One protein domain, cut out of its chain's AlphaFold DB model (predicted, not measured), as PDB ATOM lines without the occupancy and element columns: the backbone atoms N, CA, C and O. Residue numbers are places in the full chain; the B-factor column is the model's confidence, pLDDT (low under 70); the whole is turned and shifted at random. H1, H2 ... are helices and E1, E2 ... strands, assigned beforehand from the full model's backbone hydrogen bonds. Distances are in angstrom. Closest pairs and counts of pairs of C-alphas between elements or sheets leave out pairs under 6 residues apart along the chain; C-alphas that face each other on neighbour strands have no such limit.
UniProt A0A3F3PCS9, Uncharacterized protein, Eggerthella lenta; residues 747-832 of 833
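What this domain is: This is residues 747 to 832 of the 833 residues of an uncharacterized protein of Eggerthella lenta (UniProt A0A3F3PCS9). A strongly twisted meander sheet, each strand the antiparallel neighbour of the one before, has H1 packed on one part and H3 packed slantwise on E2 at another, with H2 grazing the sheet. The long link from H1 to H2 runs past E1 and pairs briefly with it. The printed part has 86 residues, with four named strands, E1 to E4, in that order across the sheet, followed along the chain by three named helices, H1, H2 and H3. It is mixed, helices and strands, and compact, with a radius of gyration of the C-alphas of 12.6 A and spans of 34 by 31 by 21 A.

Where its parts are: E1, residues 747 to 749, begins with C-alpha 747 at (163.870, 187.014, 194.466). E2 is residues 755 to 761, 17.2 A long; E3, 766 to 770, and E4, 776 to 780, are 13.4 A each. H1 is residues 781 to 787, H2 801 to 808. H3, 817 to 830, is 20.1 A long and ends with C-alpha 830 at (150.286, 201.523, 187.040).

How they stand to each other: In hairpin E1 and E2, N 748 and O 756 are 3.0 A apart; in E2 and E3, N 759 and O 768, 2.8 A; in E3 and E4, N 767 and O 779, 2.9 A. H1 is on the sheet at a height of 8.1 A; its closest C-alphas with E3 are Phe 766 and Val 781, 5.7 A. H3 is on it at 9.3 A; with E2 the closest C-alphas are Val 759 and Ala 820, 6.7 A. H2 and H3, a helical hairpin, only just touch, with 3 pairs of C-alphas within 8 A, closest Leu 801 and Arg 825, 7.6 A, made by residues 821 to 825 of H3; they run opposite ways at a shallow tilt of 26 degrees. H1 and H3 are apart. Every O i to N i+4 pair is within hydrogen-bond range in H1 and H2, and 8 of 10 in H3.

The domain as a whole: The C-alphas farthest apart, of Gln 791 and Ser 830, are 37.0 A apart. The printed part has no cut. The link from H1 to H2 is long; its residues 795 to 796 pair antiparallel with 748 to 749 of E1. Model pLDDT is under 70 at 789 to 793, 810 to 811 and 827 to 832.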
ATOM      1  N   VAL A 747     163.113 188.228 194.793       90.31
ATOM      2  CA  VAL A 747     163.870 187.014 194.466       90.31
ATOM      3  C   VAL A 747     164.131 186.194 195.724       90.31
ATOM      4  O   VAL A 747     164.579 186.726 196.744       90.31
ATOM      5  N   PHE A 748     163.909 184.883 195.640       89.69
ATOM      6  CA  PHE A 748     164.309 183.924 196.668       89.69
ATOM      7  C   PHE A 748     165.233 182.835 196.112       89.69
ATOM      8  O   PHE A 748     165.252 182.563 194.914       89.69
ATOM      9  N   LYS A 749     166.016 182.236 197.008       88.00
ATOM     10  CA  LYS A 749     166.789 181.009 196.813       88.00
ATOM     11  C   LYS A 749     166.017 179.866 197.478       88.00
ATOM     12  O   LYS A 749     165.552 180.062 198.603       88.00
ATOM     13  N   ASP A 750     165.866 178.724 196.815       81.88
ATOM     14  CA  ASP A 750     165.276 177.516 197.411       81.88
ATOM     15  C   ASP A 750     166.323 176.617 198.104       81.88
ATOM     16  O   ASP A 750     167.499 176.971 198.211       81.88
ATOM     17  N   GLU A 751     165.885 175.465 198.614       71.75
ATOM     18  CA  GLU A 751     166.724 174.501 199.343       71.75
ATOM     19  C   GLU A 751     167.799 173.818 198.474       71.75
ATOM     20  O   GLU A 751     168.860 173.472 198.989       71.75
ATOM     21  N   PHE A 752     167.578 173.711 197.160       73.94
ATOM     22  CA  PHE A 752     168.552 173.204 196.177       73.94
ATOM     23  C   PHE A 752     169.477 174.308 195.647       73.94
ATOM     24  O   PHE A 752     170.431 174.061 194.913       73.94
ATOM     25  N   GLY A 753     169.192 175.549 196.029       77.25
ATOM     26  CA  GLY A 753     169.943 176.732 195.678       77.25
ATOM     27  C   GLY A 753     169.606 177.363 194.336       77.25
ATOM     28  O   GLY A 753     170.295 178.304 193.931       77.25
ATOM     29  N   MET A 754     168.520 176.927 193.700       84.44
ATOM     30  CA  MET A 754     167.972 177.606 192.534       84.44
ATOM     31  C   MET A 754     167.382 178.953 192.955       84.44
ATOM     32  O   MET A 754     166.827 179.109 194.046       84.44
ATOM     33  N   MET A 755     167.528 179.955 192.085       88.88
ATOM     34  CA  MET A 755     166.967 181.288 192.319       88.88
ATOM     35  C   MET A 755     165.672 181.447 191.533       88.88
ATOM     36  O   MET A 755     165.607 181.061 190.367       88.88
ATOM     37  N   TRP A 756     164.687 182.074 192.163       91.19
ATOM     38  CA  TRP A 756     163.333 182.243 191.654       91.19
ATOM     39  C   TRP A 756     162.897 183.702 191.803       91.19
ATOM     40  O   TRP A 756     162.969 184.265 192.897       91.19
ATOM     41  N   LEU A 757     162.424 184.303 190.714       91.56
ATOM     42  CA  LEU A 757     161.830 185.639 190.676       91.56
ATOM     43  C   LEU A 757     160.305 185.524 190.771       91.56
ATOM     44  O   LEU A 757     159.702 184.809 189.977       91.56
ATOM     45  N   ILE A 758     159.663 186.255 191.682       91.44
ATOM     46  CA  ILE A 758     158.197 186.353 191.702       91.44
ATOM     47  C   ILE A 758     157.733 187.279 190.568       91.44
ATOM     48  O   ILE A 758     158.014 188.480 190.586       91.44
ATOM     49  N   VAL A 759     157.014 186.722 189.593       90.38
ATOM     50  CA  VAL A 759     156.501 187.406 188.390       90.38
ATOM     51  C   VAL A 759     154.990 187.669 188.427       90.38
ATOM     52  O   VAL A 759     154.494 188.519 187.683       90.38
ATOM     53  N   GLY A 760     154.270 187.002 189.331       86.88
ATOM     54  CA  GLY A 760     152.855 187.233 189.621       86.88
ATOM     55  C   GLY A 760     152.570 187.121 191.120       86.88
ATOM     56  O   GLY A 760     153.186 186.317 191.817       86.88
ATOM     57  N   ASP A 761     151.655 187.943 191.625       85.25
ATOM     58  CA  ASP A 761     151.120 187.865 192.987       85.25
ATOM     59  C   ASP A 761     149.647 188.291 192.926       85.25
ATOM     60  O   ASP A 761     149.345 189.410 192.512       85.25
ATOM     61  N   ASP A 762     148.737 187.392 193.305       78.50
ATOM     62  CA  ASP A 762     147.287 187.637 193.309       78.50
ATOM     63  C   ASP A 762     146.809 188.460 194.523       78.50
ATOM     64  O   ASP A 762     145.636 188.814 194.638       78.50
ATOM     65  N   LEU A 763     147.719 188.741 195.462       76.12
ATOM     66  CA  LEU A 763     147.487 189.234 196.820       76.12
ATOM     67  C   LEU A 763     146.620 188.297 197.703       76.12
ATOM     68  O   LEU A 763     146.519 188.537 198.903       76.12
ATOM     69  N   GLY A 764     146.052 187.221 197.156       74.56
ATOM     70  CA  GLY A 764     145.212 186.183 197.765       74.56
ATOM     71  C   GLY A 764     146.011 185.036 198.398       74.56
ATOM     72  O   GLY A 764     146.523 185.200 199.503       74.56
ATOM     73  N   GLU A 765     146.151 183.878 197.745       77.75
ATOM     74  CA  GLU A 765     146.932 182.727 198.263       77.75
ATOM     75  C   GLU A 765     148.090 182.317 197.337       77.75
ATOM     76  O   GLU A 765     148.976 181.590 197.789       77.75
ATOM     77  N   PHE A 766     148.167 182.803 196.094       84.81
ATOM     78  CA  PHE A 766     149.150 182.343 195.112       84.81
ATOM     79  C   PHE A 766     150.159 183.406 194.675       84.81
ATOM     80  O   PHE A 766     149.912 184.609 194.640       84.81
ATOM     81  N   VAL A 767     151.326 182.913 194.283       87.00
ATOM     82  CA  VAL A 767     152.344 183.670 193.563       87.00
ATOM     83  C   VAL A 767     152.867 182.829 192.409       87.00
ATOM     84  O   VAL A 767     152.990 181.607 192.530       87.00
ATOM     85  N   ASP A 768     153.209 183.484 191.311       89.19
ATOM     86  CA  ASP A 768     153.847 182.859 190.160       89.19
ATOM     87  C   ASP A 768     155.340 183.172 190.212       89.19
ATOM     88  O   ASP A 768     155.745 184.337 190.281       89.19
ATOM     89  N   ALA A 769     156.162 182.126 190.231       90.00
ATOM     90  CA  ALA A 769     157.610 182.209 190.327       90.00
ATOM     91  C   ALA A 769     158.267 181.699 189.038       90.00
ATOM     92  O   ALA A 769     157.868 180.667 188.506       90.00
ATOM     93  N   LEU A 770     159.296 182.402 188.570       91.94
ATOM     94  CA  LEU A 770     160.077 182.098 187.373       91.94
ATOM     95  C   LEU A 770     161.515 181.753 187.787       91.94
ATOM     96  O   LEU A 770     162.188 182.584 188.403       91.94
ATOM     97  N   ASP A 771     161.990 180.549 187.467       89.75
ATOM     98  CA  ASP A 771     163.385 180.164 187.730       89.75
ATOM     99  C   ASP A 771     164.377 180.800 186.736       89.75
ATOM    100  O   ASP A 771     164.026 181.656 185.918       89.75
ATOM    101  N   GLN A 772     165.656 180.436 186.847       85.94
ATOM    102  CA  GLN A 772     166.723 180.976 185.999       85.94
ATOM    103  C   GLN A 772     166.639 180.500 184.537       85.94
ATOM    104  O   GLN A 772     167.071 181.231 183.637       85.94
ATOM    105  N   ASP A 773     166.073 179.311 184.315       85.06
ATOM    106  CA  ASP A 773     165.976 178.632 183.018       85.06
ATOM    107  C   ASP A 773     164.705 179.025 182.247       85.06
ATOM    108  O   ASP A 773     164.614 178.827 181.035       85.06
ATOM    109  N   GLY A 774     163.752 179.667 182.929       83.50
ATOM    110  CA  GLY A 774     162.518 180.198 182.356       83.50
ATOM    111  C   GLY A 774     161.291 179.324 182.599       83.50
ATOM    112  O   GLY A 774     160.283 179.492 181.914       83.50
ATOM    113  N   LYS A 775     161.353 178.401 183.560       86.50
ATOM    114  CA  LYS A 775     160.211 177.586 183.967       86.50
ATOM    115  C   LYS A 775     159.370 178.346 184.988       86.50
ATOM    116  O   LYS A 775     159.847 178.732 186.056       86.50
ATOM    117  N   GLU A 776     158.098 178.530 184.662       87.81
ATOM    118  CA  GLU A 776     157.120 179.112 185.577       87.81
ATOM    119  C   GLU A 776     156.554 178.058 186.535       87.81
ATOM    120  O   GLU A 776     156.359 176.887 186.193       87.81
ATOM    121  N   ARG A 777     156.277 178.486 187.767       85.94
ATOM    122  CA  ARG A 777     155.688 177.665 188.820       85.94
ATOM    123  C   ARG A 777     154.761 178.511 189.687       85.94
ATOM    124  O   ARG A 777     155.222 179.390 190.411       85.94
ATOM    125  N   ARG A 778     153.469 178.176 189.695       84.69
ATOM    126  CA  ARG A 778     152.514 178.714 190.673       84.69
ATOM    127  C   ARG A 778     152.709 178.033 192.029       84.69
ATOM    128  O   ARG A 778     152.720 176.801 192.129       84.69
ATOM    129  N   VAL A 779     152.890 178.827 193.078       83.25
ATOM    130  CA  VAL A 779     153.207 178.387 194.445       83.25
ATOM    131  C   VAL A 779     152.240 179.061 195.420       83.25
ATOM    132  O   VAL A 779     151.910 180.232 195.260       83.25
ATOM    133  N   THR A 780     151.774 178.341 196.444       83.25
ATOM    134  CA  THR A 780     150.972 178.959 197.513       83.25
ATOM    135  C   THR A 780     151.869 179.766 198.443       83.25
ATOM    136  O   THR A 780     153.009 179.378 198.714       83.25
ATOM    137  N   VAL A 781     151.371 180.858 199.011       83.06
ATOM    138  CA  VAL A 781     152.148 181.679 199.949       83.06
ATOM    139  C   VAL A 781     152.493 180.906 201.218       83.06
ATOM    140  O   VAL A 781     153.561 181.123 201.798       83.06
ATOM    141  N   LEU A 782     151.673 179.930 201.619       82.19
ATOM    142  CA  LEU A 782     152.054 178.978 202.659       82.19
ATOM    143  C   LEU A 782     153.261 178.099 202.275       82.19
ATOM    144  O   LEU A 782     154.116 177.858 203.130       82.19
ATOM    145  N   ALA A 783     153.341 177.609 201.034       81.88
ATOM    146  CA  ALA A 783     154.466 176.800 200.562       81.88
ATOM    147  C   ALA A 783     155.732 177.648 200.372       81.88
ATOM    148  O   ALA A 783     156.790 177.274 200.876       81.88
ATOM    149  N   LEU A 784     155.615 178.830 199.758       84.94
ATOM    150  CA  LEU A 784     156.717 179.783 199.621       84.94
ATOM    151  C   LEU A 784     157.319 180.137 200.988       84.94
ATOM    152  O   LEU A 784     158.530 180.063 201.159       84.94
ATOM    153  N   ARG A 785     156.485 180.433 201.998       81.75
ATOM    154  CA  ARG A 785     156.945 180.705 203.374       81.75
ATOM    155  C   ARG A 785     157.748 179.563 204.003       81.75
ATOM    156  O   ARG A 785     158.535 179.847 204.897       81.75
ATOM    157  N   LYS A 786     157.544 178.308 203.583       79.06
ATOM    158  CA  LYS A 786     158.363 177.166 204.021       79.06
ATOM    159  C   LYS A 786     159.685 177.096 203.259       79.06
ATOM    160  O   LYS A 786     160.713 176.934 203.898       79.06
ATOM    161  N   LEU A 787     159.658 177.292 201.938       76.94
ATOM    162  CA  LEU A 787     160.852 177.299 201.075       76.94
ATOM    163  C   LEU A 787     161.885 178.373 201.469       76.94
ATOM    164  O   LEU A 787     163.072 178.206 201.215       76.94
ATOM    165  N   VAL A 788     161.440 179.466 202.099       77.69
ATOM    166  CA  VAL A 788     162.294 180.555 202.620       77.69
ATOM    167  C   VAL A 788     162.344 180.623 204.154       77.69
ATOM    168  O   VAL A 788     162.697 181.664 204.716       77.69
ATOM    169  N   ALA A 789     161.950 179.553 204.855       64.94
ATOM    170  CA  ALA A 789     162.059 179.478 206.310       64.94
ATOM    171  C   ALA A 789     163.508 179.191 206.740       64.94
ATOM    172  O   ALA A 789     164.211 178.403 206.119       64.94
ATOM    173  N   THR A 790     163.937 179.783 207.856       51.62
ATOM    174  CA  THR A 790     165.329 179.805 208.356       51.62
ATOM    175  C   THR A 790     165.868 178.474 208.918       51.62
ATOM    176  O   THR A 790     166.692 178.483 209.830       51.62
ATOM    177  N   GLN A 791     165.409 177.327 208.416       48.19
ATOM    178  CA  GLN A 791     165.976 176.000 208.696       48.19
ATOM    179  C   GLN A 791     166.309 175.299 207.373       48.19
ATOM    180  O   GLN A 791     165.659 174.343 206.973       48.19
ATOM    181  N   GLY A 792     167.311 175.842 206.685       58.72
ATOM    182  CA  GLY A 792     167.782 175.415 205.371       58.72
ATOM    183  C   GLY A 792     168.597 176.531 204.714       58.72
ATOM    184  O   GLY A 792     168.729 177.619 205.279       58.72
ATOM    185  N   ASP A 793     169.134 176.281 203.519       63.78
ATOM    186  CA  ASP A 793     169.885 177.300 202.763       63.78
ATOM    187  C   ASP A 793     168.968 178.242 201.942       63.78
ATOM    188  O   ASP A 793     169.416 179.260 201.396       63.78
ATOM    189  N   GLY A 794     167.665 177.927 201.911       76.50
ATOM    190  CA  GLY A 794     166.609 178.708 201.272       76.50
ATOM    191  C   GLY A 794     166.314 180.019 202.006       76.50
ATOM    192  O   GLY A 794     166.158 180.065 203.227       76.50
ATOM    193  N   ARG A 795     166.262 181.126 201.258       85.00
ATOM    194  CA  ARG A 795     166.112 182.484 201.808       85.00
ATOM    195  C   ARG A 795     165.643 183.488 200.765       85.00
ATOM    196  O   ARG A 795     165.935 183.349 199.580       85.00
ATOM    197  N   TRP A 796     165.009 184.568 201.213       88.94
ATOM    198  CA  TRP A 796     164.874 185.772 200.390       88.94
ATOM    199  C   TRP A 796     166.260 186.349 200.081       88.94
ATOM    200  O   TRP A 796     167.047 186.588 200.997       88.94
ATOM    201  N   LEU A 797     166.542 186.577 198.799       87.62
ATOM    202  CA  LEU A 797     167.725 187.309 198.346       87.62
ATOM    203  C   LEU A 797     167.440 188.811 198.260       87.62
ATOM    204  O   LEU A 797     168.352 189.606 198.468       87.62
ATOM    205  N   THR A 798     166.185 189.191 197.994       89.25
ATOM    206  CA  THR A 798     165.722 190.584 197.909       89.25
ATOM    207  C   THR A 798     164.310 190.736 198.487       89.25
ATOM    208  O   THR A 798     163.542 189.771 198.574       89.25
ATOM    209  N   LYS A 799     163.952 191.947 198.928       86.69
ATOM    210  CA  LYS A 799     162.699 192.268 199.636       86.69
ATOM    211  C   LYS A 799     161.749 193.161 198.831       86.69
ATOM    212  O   LYS A 799     160.591 193.285 199.229       86.69
ATOM    213  N   SER A 800     162.199 193.743 197.721       87.00
ATOM    214  CA  SER A 800     161.387 194.534 196.781       87.00
ATOM    215  C   SER A 800     161.898 194.406 195.342       87.00
ATOM    216  O   SER A 800     163.001 193.907 195.114       87.00
ATOM    217  N   LEU A 801     161.107 194.900 194.380       86.75
ATOM    218  CA  LEU A 801     161.527 195.045 192.984       86.75
ATOM    219  C   LEU A 801     162.757 195.960 192.853       86.75
ATOM    220  O   LEU A 801     163.701 195.583 192.168       86.75
ATOM    221  N   ASP A 802     162.808 197.095 193.566       85.50
ATOM    222  CA  ASP A 802     163.971 198.001 193.540       85.50
ATOM    223  C   ASP A 802     165.256 197.321 194.040       85.50
ATOM    224  O   ASP A 802     166.335 197.519 193.479       85.50
ATOM    225  N   GLU A 803     165.156 196.498 195.092       88.06
ATOM    226  CA  GLU A 803     166.296 195.738 195.615       88.06
ATOM    227  C   GLU A 803     166.737 194.654 194.621       88.06
ATOM    228  O   GLU A 803     167.935 194.452 194.448       88.06
ATOM    229  N   THR A 804     165.803 194.018 193.904       88.19
ATOM    230  CA  THR A 804     166.108 193.102 192.791       88.19
ATOM    231  C   THR A 804     166.800 193.804 191.635       88.19
ATOM    232  O   THR A 804     167.869 193.364 191.213       88.19
ATOM    233  N   GLU A 805     166.247 194.908 191.134       84.50
ATOM    234  CA  GLU A 805     166.879 195.664 190.055       84.50
ATOM    235  C   GLU A 805     168.284 196.110 190.469       84.50
ATOM    236  O   GLU A 805     169.229 195.873 189.725       84.50
ATOM    237  N   SER A 806     168.457 196.647 191.681       84.75
ATOM    238  CA  SER A 806     169.760 197.063 192.217       84.75
ATOM    239  C   SER A 806     170.750 195.901 192.396       84.75
ATOM    240  O   SER A 806     171.904 196.008 191.981       84.75
ATOM    241  N   ALA A 807     170.317 194.767 192.958       82.50
ATOM    242  CA  ALA A 807     171.182 193.620 193.247       82.50
ATOM    243  C   ALA A 807     171.699 192.906 191.988       82.50
ATOM    244  O   ALA A 807     172.796 192.340 192.017       82.50
ATOM    245  N   PHE A 808     170.932 192.936 190.891       79.31
ATOM    246  CA  PHE A 808     171.299 192.311 189.616       79.31
ATOM    247  C   PHE A 808     171.814 193.314 188.558       79.31
ATOM    248  O   PHE A 808     172.348 192.889 187.530       79.31
ATOM    249  N   LYS A 809     171.755 194.633 188.810       70.75
ATOM    250  CA  LYS A 809     172.309 195.674 187.922       70.75
ATOM    251  C   LYS A 809     173.815 195.487 187.724       70.75
ATOM    252  O   LYS A 809     174.595 195.560 188.668       70.75
ATOM    253  N   GLY A 810     174.235 195.256 186.480       64.81
ATOM    254  CA  GLY A 810     175.647 195.048 186.136       64.81
ATOM    255  C   GLY A 810     176.238 193.709 186.605       64.81
ATOM    256  O   GLY A 810     177.452 193.532 186.534       64.81
ATOM    257  N   ARG A 811     175.409 192.762 187.065       67.62
ATOM    258  CA  ARG A 811     175.804 191.379 187.382       67.62
ATOM    259  C   ARG A 811     175.168 190.397 186.394       67.62
ATOM    260  O   ARG A 811     174.413 190.793 185.508       67.62
ATOM    261  N   TYR A 812     175.469 189.103 186.529       70.38
ATOM    262  CA  TYR A 812     174.788 188.071 185.746       70.38
ATOM    263  C   TYR A 812     173.299 188.017 186.120       70.38
ATOM    264  O   TYR A 812     172.924 187.502 187.171       70.38
ATOM    265  N   GLN A 813     172.453 188.555 185.241       76.25
ATOM    266  CA  GLN A 813     171.006 188.391 185.296       76.25
ATOM    267  C   GLN A 813     170.595 187.203 184.405       76.25
ATOM    268  O   GLN A 813     170.923 187.232 183.202       76.25
ATOM    269  N   PRO A 814     169.855 186.205 184.939       82.31
ATOM    270  CA  PRO A 814     169.316 185.089 184.165       82.31
ATOM    271  C   PRO A 814     168.563 185.562 182.921       82.31
ATOM    272  O   PRO A 814     167.849 186.568 182.956       82.31
ATOM    273  N   LYS A 815     168.732 184.854 181.798       82.12
ATOM    274  CA  LYS A 815     168.197 185.278 180.493       82.12
ATOM    275  C   LYS A 815     166.669 185.417 180.521       82.12
ATOM    276  O   LYS A 815     166.157 186.395 179.983       82.12
ATOM    277  N   ALA A 816     165.978 184.501 181.201       82.81
ATOM    278  CA  ALA A 816     164.524 184.516 181.368       82.81
ATOM    279  C   ALA A 816     164.003 185.793 182.060       82.81
ATOM    280  O   ALA A 816     162.975 186.346 181.678       82.81
ATOM    281  N   TRP A 817     164.742 186.329 183.037       87.88
ATOM    282  CA  TRP A 817     164.276 187.454 183.860       87.88
ATOM    283  C   TRP A 817     164.371 188.815 183.162       87.88
ATOM    284  O   TRP A 817     163.765 189.785 183.622       87.88
ATOM    285  N   ARG A 818     165.117 188.906 182.052       81.00
ATOM    286  CA  ARG A 818     165.352 190.167 181.325       81.00
ATOM    287  C   ARG A 818     164.085 190.727 180.680       81.00
ATOM    288  O   ARG A 818     163.965 191.941 180.567       81.00
ATOM    289  N   GLY A 819     163.143 189.862 180.293       76.44
ATOM    290  CA  GLY A 819     161.810 190.270 179.834       76.44
ATOM    291  C   GLY A 819     160.821 190.518 180.982       76.44
ATOM    292  O   GLY A 819     159.970 191.399 180.881       76.44
ATOM    293  N   ALA A 820     160.960 189.785 182.091       81.38
ATOM    294  CA  ALA A 820     160.032 189.848 183.220       81.38
ATOM    295  C   ALA A 820     160.147 191.149 184.039       81.38
ATOM    296  O   ALA A 820     159.128 191.808 184.258       81.38
ATOM    297  N   LEU A 821     161.357 191.552 184.462       83.00
ATOM    298  CA  LEU A 821     161.536 192.729 185.337       83.00
ATOM    299  C   LEU A 821     160.959 194.040 184.752       83.00
ATOM    300  O   LEU A 821     160.213 194.704 185.470       83.00
ATOM    301  N   PRO A 822     161.177 194.400 183.467       79.56
ATOM    302  CA  PRO A 822     160.577 195.612 182.901       79.56
ATOM    303  C   PRO A 822     159.041 195.583 182.910       79.56
ATOM    304  O   PRO A 822     158.401 196.597 183.185       79.56
ATOM    305  N   SER A 823     158.435 194.414 182.660       80.06
ATOM    306  CA  SER A 823     156.974 194.252 182.704       80.06
ATOM    307  C   SER A 823     156.407 194.381 184.122       80.06
ATOM    308  O   SER A 823     155.335 194.955 184.305       80.06
ATOM    309  N   LEU A 824     157.147 193.907 185.130       82.94
ATOM    310  CA  LEU A 824     156.800 194.082 186.538       82.94
ATOM    311  C   LEU A 824     156.841 195.557 186.928       82.94
ATOM    312  O   LEU A 824     155.903 196.032 187.559       82.94
ATOM    313  N   ARG A 825     157.868 196.298 186.495       79.06
ATOM    314  CA  ARG A 825     157.998 197.728 186.798       79.06
ATOM    315  C   ARG A 825     156.900 198.578 186.159       79.06
ATOM    316  O   ARG A 825     156.411 199.504 186.795       79.06
ATOM    317  N   LEU A 826     156.469 198.238 184.944       72.38
ATOM    318  CA  LEU A 826     155.311 198.872 184.304       72.38
ATOM    319  C   LEU A 826     154.014 198.638 185.100       72.38
ATOM    320  O   LEU A 826     153.252 199.581 185.296       72.38
ATOM    321  N   ARG A 827     153.791 197.416 185.607       69.06
ATOM    322  CA  ARG A 827     152.628 197.095 186.457       69.06
ATOM    323  C   ARG A 827     152.678 197.817 187.810       69.06
ATOM    324  O   ARG A 827     151.661 198.346 188.243       69.06
ATOM    325  N   ASP A 828     153.853 197.855 188.437       67.44
ATOM    326  CA  ASP A 828     154.128 198.520 189.723       67.44
ATOM    327  C   ASP A 828     153.824 200.029 189.649       67.44
ATOM    328  O   ASP A 828     153.125 200.566 190.503       67.44
ATOM    329  N   LEU A 829     154.240 200.691 188.561       59.56
ATOM    330  CA  LEU A 829     153.910 202.096 188.288       59.56
ATOM    331  C   LEU A 829     152.407 202.313 188.046       59.56
ATOM    332  O   LEU A 829     151.847 203.265 188.578       59.56
ATOM    333  N   SER A 830     151.736 201.422 187.306       53.12
ATOM    334  CA  SER A 830     150.286 201.523 187.040       53.12
ATOM    335  C   SER A 830     149.380 201.193 188.235       53.12
ATOM    336  O   SER A 830     148.172 201.373 188.144       53.12
ATOM    337  N   ALA A 831     149.940 200.678 189.333       56.00
ATOM    338  CA  ALA A 831     149.216 200.383 190.574       56.00
ATOM    339  C   ALA A 831     149.398 201.475 191.651       56.00
ATOM    340  O   ALA A 831     148.919 201.313 192.775       56.00
ATOM    341  N   GLY A 832     150.133 202.548 191.324       45.28
ATOM    342  CA  GLY A 832     150.362 203.720 192.174       45.28
ATOM    343  C   GLY A 832     149.555 204.968 191.784       45.28
ATOM    344  O   GLY A 832     149.725 205.997 192.438       45.28
TER     345      GLY A 832